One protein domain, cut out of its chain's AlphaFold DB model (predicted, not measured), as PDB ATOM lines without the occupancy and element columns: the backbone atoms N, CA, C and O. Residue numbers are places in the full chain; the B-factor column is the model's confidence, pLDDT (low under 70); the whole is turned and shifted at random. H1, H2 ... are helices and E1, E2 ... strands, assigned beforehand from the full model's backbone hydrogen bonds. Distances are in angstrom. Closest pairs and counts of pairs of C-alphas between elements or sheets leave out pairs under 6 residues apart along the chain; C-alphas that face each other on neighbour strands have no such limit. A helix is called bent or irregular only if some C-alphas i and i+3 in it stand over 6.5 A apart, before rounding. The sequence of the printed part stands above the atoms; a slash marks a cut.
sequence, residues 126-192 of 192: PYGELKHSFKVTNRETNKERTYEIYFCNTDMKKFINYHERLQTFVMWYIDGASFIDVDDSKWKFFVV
ATOM      1  N   PRO A 126      39.527 -47.996 -29.010       96.81
ATOM      2  CA  PRO A 126      39.784 -46.881 -29.909       96.81
ATOM      3  C   PRO A 126      40.239 -45.634 -29.149       96.81
ATOM      4  O   PRO A 126      39.711 -45.287 -28.091       96.81
ATOM      5  N   TYR A 127      41.224 -44.939 -29.706       97.94
ATOM      6  CA  TYR A 127      41.707 -43.694 -29.127       97.94
ATOM      7  C   TYR A 127      40.769 -42.528 -29.432       97.94
ATOM      8  O   TYR A 127      40.140 -42.470 -30.484       97.94
ATOM      9  N   GLY A 128      40.773 -41.539 -28.541       97.62
ATOM     10  CA  GLY A 128      40.156 -40.243 -28.790       97.62
ATOM     11  C   GLY A 128      38.657 -40.196 -28.515       97.62
ATOM     12  O   GLY A 128      38.124 -40.938 -27.696       97.62
ATOM     13  N   GLU A 129      37.988 -39.242 -29.153       98.19
ATOM     14  CA  GLU A 129      36.569 -38.964 -28.934       98.19
ATOM     15  C   GLU A 129      35.734 -39.536 -30.081       98.19
ATOM     16  O   GLU A 129      35.950 -39.173 -31.239       98.19
ATOM     17  N   LEU A 130      34.748 -40.380 -29.766       98.44
ATOM     18  CA  LEU A 130      33.774 -40.861 -30.742       98.44
ATOM     19  C   LEU A 130      32.991 -39.677 -31.330       98.44
ATOM     20  O   LEU A 130      32.265 -38.982 -30.619       98.44
ATOM     21  N   LYS A 131      33.111 -39.458 -32.640       98.50
ATOM     22  CA  LYS A 131      32.391 -38.406 -33.374       98.50
ATOM     23  C   LYS A 131      31.177 -38.928 -34.117       98.50
ATOM     24  O   LYS A 131      30.188 -38.208 -34.249       98.50
ATOM     25  N   HIS A 132      31.242 -40.156 -34.619       98.31
ATOM     26  CA  HIS A 132      30.145 -40.743 -35.375       98.31
ATOM     27  C   HIS A 132      30.126 -42.265 -35.257       98.31
ATOM     28  O   HIS A 132      31.173 -42.883 -35.127       98.31
ATOM     29  N   SER A 133      28.938 -42.862 -35.338       98.31
ATOM     30  CA  SER A 133      28.737 -44.310 -35.400       98.31
ATOM     31  C   SER A 133      27.624 -44.594 -36.398       98.31
ATOM     32  O   SER A 133      26.581 -43.934 -36.376       98.31
ATOM     33  N   PHE A 134      27.854 -45.539 -37.301       97.56
ATOM     34  CA  PHE A 134      26.913 -45.889 -38.356       97.56
ATOM     35  C   PHE A 134      26.971 -47.381 -38.671       97.56
ATOM     36  O   PHE A 134      27.946 -48.071 -38.387       97.56
ATOM     37  N   LYS A 135      25.893 -47.895 -39.260       97.62
ATOM     38  CA  LYS A 135      25.749 -49.306 -39.612       97.62
ATOM     39  C   LYS A 135      25.714 -49.466 -41.120       97.62
ATOM     40  O   LYS A 135      25.034 -48.711 -41.812       97.62
ATOM     41  N   VAL A 136      26.426 -50.467 -41.621       96.25
ATOM     42  CA  VAL A 136      26.426 -50.841 -43.034       96.25
ATOM     43  C   VAL A 136      26.048 -52.307 -43.150       96.25
ATOM     44  O   VAL A 136      26.708 -53.181 -42.586       96.25
ATOM     45  N   THR A 137      25.001 -52.578 -43.920       96.12
ATOM     46  CA  THR A 137      24.617 -53.940 -44.288       96.12
ATOM     47  C   THR A 137      25.373 -54.343 -45.543       96.12
ATOM     48  O   THR A 137      25.222 -53.729 -46.601       96.12
ATOM     49  N   ASN A 138      26.202 -55.378 -45.433       91.31
ATOM     50  CA  ASN A 138      26.861 -55.968 -46.589       91.31
ATOM     51  C   ASN A 138      25.789 -56.572 -47.514       91.31
ATOM     52  O   ASN A 138      25.022 -57.438 -47.094       91.31
ATOM     53  N   ARG A 139      25.728 -56.099 -48.767       90.38
ATOM     54  CA  ARG A 139      24.655 -56.442 -49.720       90.38
ATOM     55  C   ARG A 139      24.626 -57.922 -50.107       90.38
ATOM     56  O   ARG A 139      23.564 -58.430 -50.437       90.38
ATOM     57  N   GLU A 140      25.768 -58.597 -50.059       90.31
ATOM     58  CA  GLU A 140      25.908 -59.991 -50.493       90.31
ATOM     59  C   GLU A 140      25.597 -60.974 -49.363       90.31
ATOM     60  O   GLU A 140      24.929 -61.984 -49.558       90.31
ATOM     61  N   THR A 141      26.059 -60.666 -48.151       92.62
ATOM     62  CA  THR A 141      25.929 -61.547 -46.979       92.62
ATOM     63  C   THR A 141      24.743 -61.193 -46.087       92.62
ATOM     64  O   THR A 141      24.441 -61.938 -45.155       92.62
ATOM     65  N   ASN A 142      24.107 -60.042 -46.327       92.06
ATOM     66  CA  ASN A 142      23.074 -59.433 -45.488       92.06
ATOM     67  C   ASN A 142      23.489 -59.263 -44.010       92.06
ATOM     68  O   ASN A 142      22.647 -59.156 -43.119       92.06
ATOM     69  N   LYS A 143      24.801 -59.260 -43.736       94.88
ATOM     70  CA  LYS A 143      25.361 -59.043 -42.401       94.88
ATOM     71  C   LYS A 143      25.548 -57.553 -42.161       94.88
ATOM     72  O   LYS A 143      26.179 -56.863 -42.963       94.88
ATOM     73  N   GLU A 144      25.030 -57.081 -41.039       96.62
ATOM     74  CA  GLU A 144      25.240 -55.719 -40.564       96.62
ATOM     75  C   GLU A 144      26.591 -55.608 -39.844       96.62
ATOM     76  O   GLU A 144      26.980 -56.496 -39.081       96.62
ATOM     77  N   ARG A 145      27.312 -54.513 -40.090       96.19
ATOM     78  CA  ARG A 145      28.511 -54.122 -39.344       96.19
ATOM     79  C   ARG A 145      28.365 -52.687 -38.859       96.19
ATOM     80  O   ARG A 145      27.922 -51.832 -39.622       96.19
ATOM     81  N   THR A 146      28.763 -52.438 -37.617       97.19
ATOM     82  CA  THR A 146      28.913 -51.083 -37.077       97.19
ATOM     83  C   THR A 146      30.315 -50.572 -37.382       97.19
ATOM     84  O   THR A 146      31.284 -51.315 -37.230       97.19
ATOM     85  N   TYR A 147      30.397 -49.315 -37.794       97.75
ATOM     86  CA  TYR A 147      31.622 -48.549 -37.967       97.75
ATOM     87  C   TYR A 147      31.539 -47.301 -37.104       97.75
ATOM     88  O   TYR A 147      30.454 -46.757 -36.877       97.75
ATOM     89  N   GLU A 148      32.688 -46.841 -36.641       98.38
ATOM     90  CA  GLU A 148      32.809 -45.701 -35.749       98.38
ATOM     91  C   GLU A 148      33.906 -44.779 -36.266       98.38
ATOM     92  O   GLU A 148      34.843 -45.231 -36.904       98.38
ATOM     93  N   ILE A 149      33.764 -43.480 -36.031       98.56
ATOM     94  CA  ILE A 149      34.763 -42.480 -36.403       98.56
ATOM     95  C   ILE A 149      35.207 -41.788 -35.129       98.56
ATOM     96  O   ILE A 149      34.394 -41.148 -34.456       98.56
ATOM     97  N   TYR A 150      36.496 -41.879 -34.831       98.69
ATOM     98  CA  TYR A 150      37.114 -41.274 -33.662       98.69
ATOM     99  C   TYR A 150      38.001 -40.100 -34.053       98.69
ATOM    100  O   TYR A 150      38.724 -40.144 -35.047       98.69
ATOM    101  N   PHE A 151      37.958 -39.045 -33.249       98.56
ATOM    102  CA  PHE A 151      38.824 -37.884 -33.381       98.56
ATOM    103  C   PHE A 151      39.974 -37.948 -32.376       98.56
ATOM    104  O   PHE A 151      39.742 -38.013 -31.167       98.56
ATOM    105  N   CYS A 152      41.203 -37.849 -32.880       98.38
ATOM    106  CA  CYS A 152      42.431 -37.782 -32.091       98.38
ATOM    107  C   CYS A 152      43.235 -36.510 -32.407       98.38
ATOM    108  O   CYS A 152      43.071 -35.871 -33.451       98.38
ATOM    109  N   ASN A 153      44.139 -36.145 -31.498       97.06
ATOM    110  CA  ASN A 153      45.076 -35.035 -31.667       97.06
ATOM    111  C   ASN A 153      46.474 -35.399 -31.131       97.06
ATOM    112  O   ASN A 153      46.669 -36.452 -30.520       97.06
ATOM    113  N   THR A 154      47.441 -34.513 -31.355       96.19
ATOM    114  CA  THR A 154      48.862 -34.681 -31.002       96.19
ATOM    115  C   THR A 154      49.153 -34.732 -29.497       96.19
ATOM    116  O   THR A 154      50.210 -35.218 -29.083       96.19
ATOM    117  N   ASP A 155      48.219 -34.284 -28.654       95.88
ATOM    118  CA  ASP A 155      48.377 -34.318 -27.194       95.88
ATOM    119  C   ASP A 155      48.210 -35.748 -26.644       95.88
ATOM    120  O   ASP A 155      48.695 -36.084 -25.560       95.88
ATOM    121  N   MET A 156      47.566 -36.633 -27.411       96.81
ATOM    122  CA  MET A 156      47.300 -38.019 -27.034       96.81
ATOM    123  C   MET A 156      48.516 -38.916 -27.302       96.81
ATOM    124  O   MET A 156      48.569 -39.648 -28.286       96.81
ATOM    125  N   LYS A 157      49.497 -38.927 -26.392       95.38
ATOM    126  CA  LYS A 157      50.764 -39.668 -26.583       95.38
ATOM    127  C   LYS A 157      50.603 -41.159 -26.899       95.38
ATOM    128  O   LYS A 157      51.317 -41.682 -27.745       95.38
ATOM    129  N   LYS A 158      49.631 -41.845 -26.284       95.56
ATOM    130  CA  LYS A 158      49.344 -43.254 -26.616       95.56
ATOM    131  C   LYS A 158      48.852 -43.427 -28.058       95.56
ATOM    132  O   LYS A 158      49.227 -44.402 -28.699       95.56
ATOM    133  N   PHE A 159      48.048 -42.483 -28.552       97.44
ATOM    134  CA  PHE A 159      47.605 -42.472 -29.942       97.44
ATOM    135  C   PHE A 159      48.763 -42.160 -30.887       97.44
ATOM    136  O   PHE A 159      48.867 -42.813 -31.909       97.44
ATOM    137  N   ILE A 160      49.670 -41.240 -30.549       96.75
ATOM    138  CA  ILE A 160      50.833 -40.955 -31.405       96.75
ATOM    139  C   ILE A 160      51.723 -42.193 -31.580       96.75
ATOM    140  O   ILE A 160      52.046 -42.549 -32.709       96.75
ATOM    141  N   ASN A 161      51.979 -42.951 -30.511       94.56
ATOM    142  CA  ASN A 161      52.695 -44.230 -30.617       94.56
ATOM    143  C   ASN A 161      51.943 -45.276 -31.464       94.56
ATOM    144  O   ASN A 161      52.546 -46.200 -32.003       94.56
ATOM    145  N   TYR A 162      50.612 -45.209 -31.518       96.75
ATOM    146  CA  TYR A 162      49.800 -46.049 -32.400       96.75
ATOM    147  C   TYR A 162      49.857 -45.553 -33.853       96.75
ATOM    148  O   TYR A 162      50.052 -46.348 -34.772       96.75
ATOM    149  N   HIS A 163      49.763 -44.237 -34.047       97.25
ATOM    150  CA  HIS A 163      49.858 -43.552 -35.328       97.25
ATOM    151  C   HIS A 163      51.181 -43.847 -36.029       97.25
ATOM    152  O   HIS A 163      51.175 -44.021 -37.239       97.25
ATOM    153  N   GLU A 164      52.289 -43.984 -35.298       95.19
ATOM    154  CA  GLU A 164      53.577 -44.380 -35.882       95.19
ATOM    155  C   GLU A 164      53.506 -45.688 -36.682       95.19
ATOM    156  O   GLU A 164      54.180 -45.805 -37.701       95.19
ATOM    157  N   ARG A 165      52.642 -46.628 -36.274       96.75
ATOM    158  CA  ARG A 165      52.396 -47.885 -37.004       96.75
ATOM    159  C   ARG A 165      51.362 -47.724 -38.098       96.75
ATOM    160  O   ARG A 165      51.453 -48.356 -39.138       96.75
ATOM    161  N   LEU A 166      50.363 -46.878 -37.861       97.06
ATOM    162  CA  LEU A 166      49.316 -46.595 -38.838       97.06
ATOM    163  C   LEU A 166      49.851 -45.813 -40.048       97.06
ATOM    164  O   LEU A 166      49.457 -46.079 -41.179       97.06
ATOM    165  N   GLN A 167      50.758 -44.859 -39.843       96.12
ATOM    166  CA  GLN A 167      51.267 -44.013 -40.921       96.12
ATOM    167  C   GLN A 167      52.106 -44.795 -41.931       96.12
ATOM    168  O   GLN A 167      52.216 -44.362 -43.069       96.12
ATOM    169  N   THR A 168      52.642 -45.972 -41.583       96.62
ATOM    170  CA  THR A 168      53.423 -46.778 -42.535       96.62
ATOM    171  C   THR A 168      52.599 -47.168 -43.761       96.62
ATOM    172  O   THR A 168      53.155 -47.320 -44.841       96.62
ATOM    173  N   PHE A 169      51.270 -47.266 -43.627       97.44
ATOM    174  CA  PHE A 169      50.375 -47.534 -44.751       97.44
ATOM    175  C   PHE A 169      50.423 -46.443 -45.830       97.44
ATOM    176  O   PHE A 169      50.244 -46.756 -47.004       97.44
ATOM    177  N   VAL A 170      50.719 -45.182 -45.491       96.56
ATOM    178  CA  VAL A 170      50.775 -44.108 -46.501       96.56
ATOM    179  C   VAL A 170      51.918 -44.309 -47.496       96.56
ATOM    180  O   VAL A 170      51.760 -43.960 -48.662       96.56
ATOM    181  N   MET A 171      53.010 -44.960 -47.076       96.19
ATOM    182  CA  MET A 171      54.164 -45.262 -47.933       96.19
ATOM    183  C   MET A 171      53.813 -46.237 -49.064       96.19
ATOM    184  O   MET A 171      54.481 -46.253 -50.095       96.19
ATOM    185  N   TRP A 172      52.759 -47.035 -48.871       97.50
ATOM    186  CA  TRP A 172      52.343 -48.095 -49.791       97.50
ATOM    187  C   TRP A 172      51.212 -47.685 -50.741       97.50
ATOM    188  O   TRP A 172      50.930 -48.399 -51.703       97.50
ATOM    189  N   TYR A 173      50.521 -46.576 -50.456       97.75
ATOM    190  CA  TYR A 173      49.262 -46.223 -51.130       97.75
ATOM    191  C   TYR A 173      49.153 -44.769 -51.587       97.75
ATOM    192  O   TYR A 173      48.229 -44.451 -52.335       97.75
ATOM    193  N   ILE A 174      50.049 -43.882 -51.152       97.25
ATOM    194  CA  ILE A 174      50.018 -42.465 -51.516       97.25
ATOM    195  C   ILE A 174      51.371 -42.083 -52.116       97.25
ATOM    196  O   ILE A 174      52.398 -42.119 -51.438       97.25
ATOM    197  N   ASP A 175      51.349 -41.696 -53.390       95.12
ATOM    198  CA  ASP A 175      52.538 -41.244 -54.111       95.12
ATOM    199  C   ASP A 175      52.999 -39.877 -53.587       95.12
ATOM    200  O   ASP A 175      52.183 -38.990 -53.314       95.12
ATOM    201  N   GLY A 176      54.311 -39.723 -53.408       90.88
ATOM    202  CA  GLY A 176      54.921 -38.539 -52.800       90.88
ATOM    203  C   GLY A 176      54.563 -38.325 -51.324       90.88
ATOM    204  O   GLY A 176      54.651 -37.195 -50.831       90.88
ATOM    205  N   ALA A 177      54.130 -39.372 -50.616       91.75
ATOM    206  CA  ALA A 177      53.843 -39.283 -49.193       91.75
ATOM    207  C   ALA A 177      55.109 -39.024 -48.366       91.75
ATOM    208  O   ALA A 177      56.227 -39.396 -48.705       91.75
ATOM    209  N   SER A 178      54.918 -38.377 -47.223       92.56
ATOM    210  CA  SER A 178      55.948 -38.243 -46.200       92.56
ATOM    211  C   SER A 178      55.292 -38.316 -44.833       92.56
ATOM    212  O   SER A 178      54.116 -37.973 -44.677       92.56
ATOM    213  N   PHE A 179      56.040 -38.791 -43.840       95.19
ATOM    214  CA  PHE A 179      55.566 -38.752 -42.466       95.19
ATOM    215  C   PHE A 179      55.421 -37.307 -42.004       95.19
ATOM    216  O   PHE A 179      56.237 -36.438 -42.314       95.19
ATOM    217  N   ILE A 180      54.342 -37.063 -41.274       94.19
ATOM    218  CA  ILE A 180      54.006 -35.742 -40.765       94.19
ATOM    219  C   ILE A 180      54.830 -35.412 -39.518       94.19
ATOM    220  O   ILE A 180      55.252 -36.299 -38.776       94.19
ATOM    221  N   ASP A 181      54.986 -34.119 -39.243       93.75
ATOM    222  CA  ASP A 181      55.521 -33.644 -37.970       93.75
ATOM    223  C   ASP A 181      54.429 -33.676 -36.889       93.75
ATOM    224  O   ASP A 181      53.571 -32.793 -36.823       93.75
ATOM    225  N   VAL A 182      54.444 -34.714 -36.049       92.00
ATOM    226  CA  VAL A 182      53.472 -34.893 -34.956       92.00
ATOM    227  C   VAL A 182      53.679 -33.928 -33.780       92.00
ATOM    228  O   VAL A 182      52.829 -33.899 -32.885       92.00
ATOM    229  N   ASP A 183      54.745 -33.121 -33.778       93.19
ATOM    230  CA  ASP A 183      54.923 -32.033 -32.810       93.19
ATOM    231  C   ASP A 183      54.128 -30.770 -33.206       93.19
ATOM    232  O   ASP A 183      53.833 -29.929 -32.348       93.19
ATOM    233  N   ASP A 184      53.676 -30.647 -34.465       94.19
ATOM    234  CA  ASP A 184      52.743 -29.586 -34.861       94.19
ATOM    235  C   ASP A 184      51.316 -29.885 -34.367       94.19
ATOM    236  O   ASP A 184      50.546 -30.650 -34.954       94.19
ATOM    237  N   SER A 185      50.921 -29.177 -33.307       93.69
ATOM    238  CA  SER A 185      49.581 -29.218 -32.694       93.69
ATOM    239  C   SER A 185      48.393 -28.965 -33.640       93.69
ATOM    240  O   SER A 185      47.230 -29.210 -33.278       93.69
ATOM    241  N   LYS A 186      48.645 -28.453 -34.851       95.81
ATOM    242  CA  LYS A 186      47.612 -28.242 -35.869       95.81
ATOM    243  C   LYS A 186      47.108 -29.541 -36.476       95.81
ATOM    244  O   LYS A 186      45.978 -29.540 -36.965       95.81
ATOM    245  N   TRP A 187      47.865 -30.636 -36.403       97.50
ATOM    246  CA  TRP A 187      47.391 -31.924 -36.895       97.50
ATOM    247  C   TRP A 187      46.157 -32.409 -36.130       97.50
ATOM    248  O   TRP A 187      46.022 -32.265 -34.907       97.50
ATOM    249  N   LYS A 188      45.219 -32.957 -36.902       97.38
ATOM    250  CA  LYS A 188      43.943 -33.515 -36.457       97.38
ATOM    251  C   LYS A 188      43.751 -34.842 -37.167       97.38
ATOM    252  O   LYS A 188      43.911 -34.909 -38.382       97.38
ATOM    253  N   PHE A 189      43.393 -35.872 -36.414       98.25
ATOM    254  CA  PHE A 189      43.295 -37.232 -36.922       98.25
ATOM    255  C   PHE A 189      41.858 -37.718 -36.800       98.25
ATOM    256  O   PHE A 189      41.236 -37.560 -35.748       98.25
ATOM    257  N   PHE A 190      41.353 -38.322 -37.869       98.25
ATOM    258  CA  PHE A 190      40.085 -39.038 -37.876       98.25
ATOM    259  C   PHE A 190      40.378 -40.495 -38.221       98.25
ATOM    260  O   PHE A 190      40.962 -40.765 -39.267       98.25
ATOM    261  N   VAL A 191      40.019 -41.407 -37.322       97.81
ATOM    262  CA  VAL A 191      40.315 -42.842 -37.425       97.81
ATOM    263  C   VAL A 191      39.003 -43.612 -37.492       97.81
ATOM    264  O   VAL A 191      38.053 -43.248 -36.792       97.81
ATOM    265  N   VAL A 192      38.959 -44.635 -38.344       96.25
ATOM    266  CA  VAL A 192      37.807 -45.520 -38.576       96.25
ATOM    267  C   VAL A 192      38.189 -46.954 -38.258       96.25
ATOM    268  O   VAL A 192      39.309 -47.337 -38.662       96.25
TER     269      VAL A 192
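What this domain is: This is residues 126 to 192 of the 192 residues of the protein "Histone acetyltransferase" of Laodelphax striatellus (UniProt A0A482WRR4). A long two-stranded ribbon, the hairpin of E1 and E2, makes the length of this domain, and its turn, residues 138 to 143, sticks out free at one end. At the other end the short strand E3 lies beside E2, and the single helix H1 makes a rough L with the ribbon, grazing the sheet with its residues 159 to 166; a long link, residues 174 to 187, leads back from H1 to E3. The printed part has 67 residues with three named strands and one named helix, in the order E1, E2, H1, E3; the sheet runs E1, E2, E3, all antiparallel, and the class is mixed, helices and strands. The whole is loose, with a radius of gyration of the C-alphas of 14.8 A, and only just elongated, spanning 43 by 29 by 17 A.

Where its parts are: The longest strand, E2, holds residues 144 to 153 and measures 30.0 A from first to last C-alpha. E1, residues 129 to 137, measures 24.6 A and begins at C-alpha 129 at (36.569, -38.964, -28.934). E3, residues 188 to 191, measures 10.1 A and ends at C-alpha 191 at (40.315, -42.842, -37.425). H1, residues 157 to 173, measures 25.5 A and begins at C-alpha 157 at (50.764, -39.668, -26.583).

How they stand to each other: E2 is the inner strand of the sheet, and E1 and E3 are its edge strands. E1 and E2 are antiparallel, with 159 degrees between their directions; N 129 and O 151 are 2.9 A apart and N 136 and O 145 are 2.8 A apart, both within hydrogen-bond range. E2 and E3 are antiparallel at 161 degrees; N 152 and O 189 are within hydrogen-bond range at 2.9 A, and C-alphas 151 and 190 face each other at 4.8 A. H1 is on the sheet but only grazes it, with its residues 159 to 166. The closest C-alphas of E2 and H1, those of Cys 152 and Phe 159, are 7.3 A apart. H1 has a kink of 33 degrees near residue 165; it is neither bent nor irregular, but only just: C-alphas 166 and 169 are 6.1 A apart. In H1, 7 of 13 O i to N i+4 pairs and 10 of 14 O i to N i+3 pairs are within hydrogen-bond range.

The domain as a whole: The two C-alphas farthest apart, those of Glu 140 and Asp 183, are 44.0 A apart. The printed part has no cut and ends at residue 192, the chain's last residue. The link from E2 to H1 is tight, that from E1 to E2 is short, and that from H1 to E3 is long, with 14 residues. The mean pLDDT of the printed part of this predicted model is 96.1, and no printed residue is under 70.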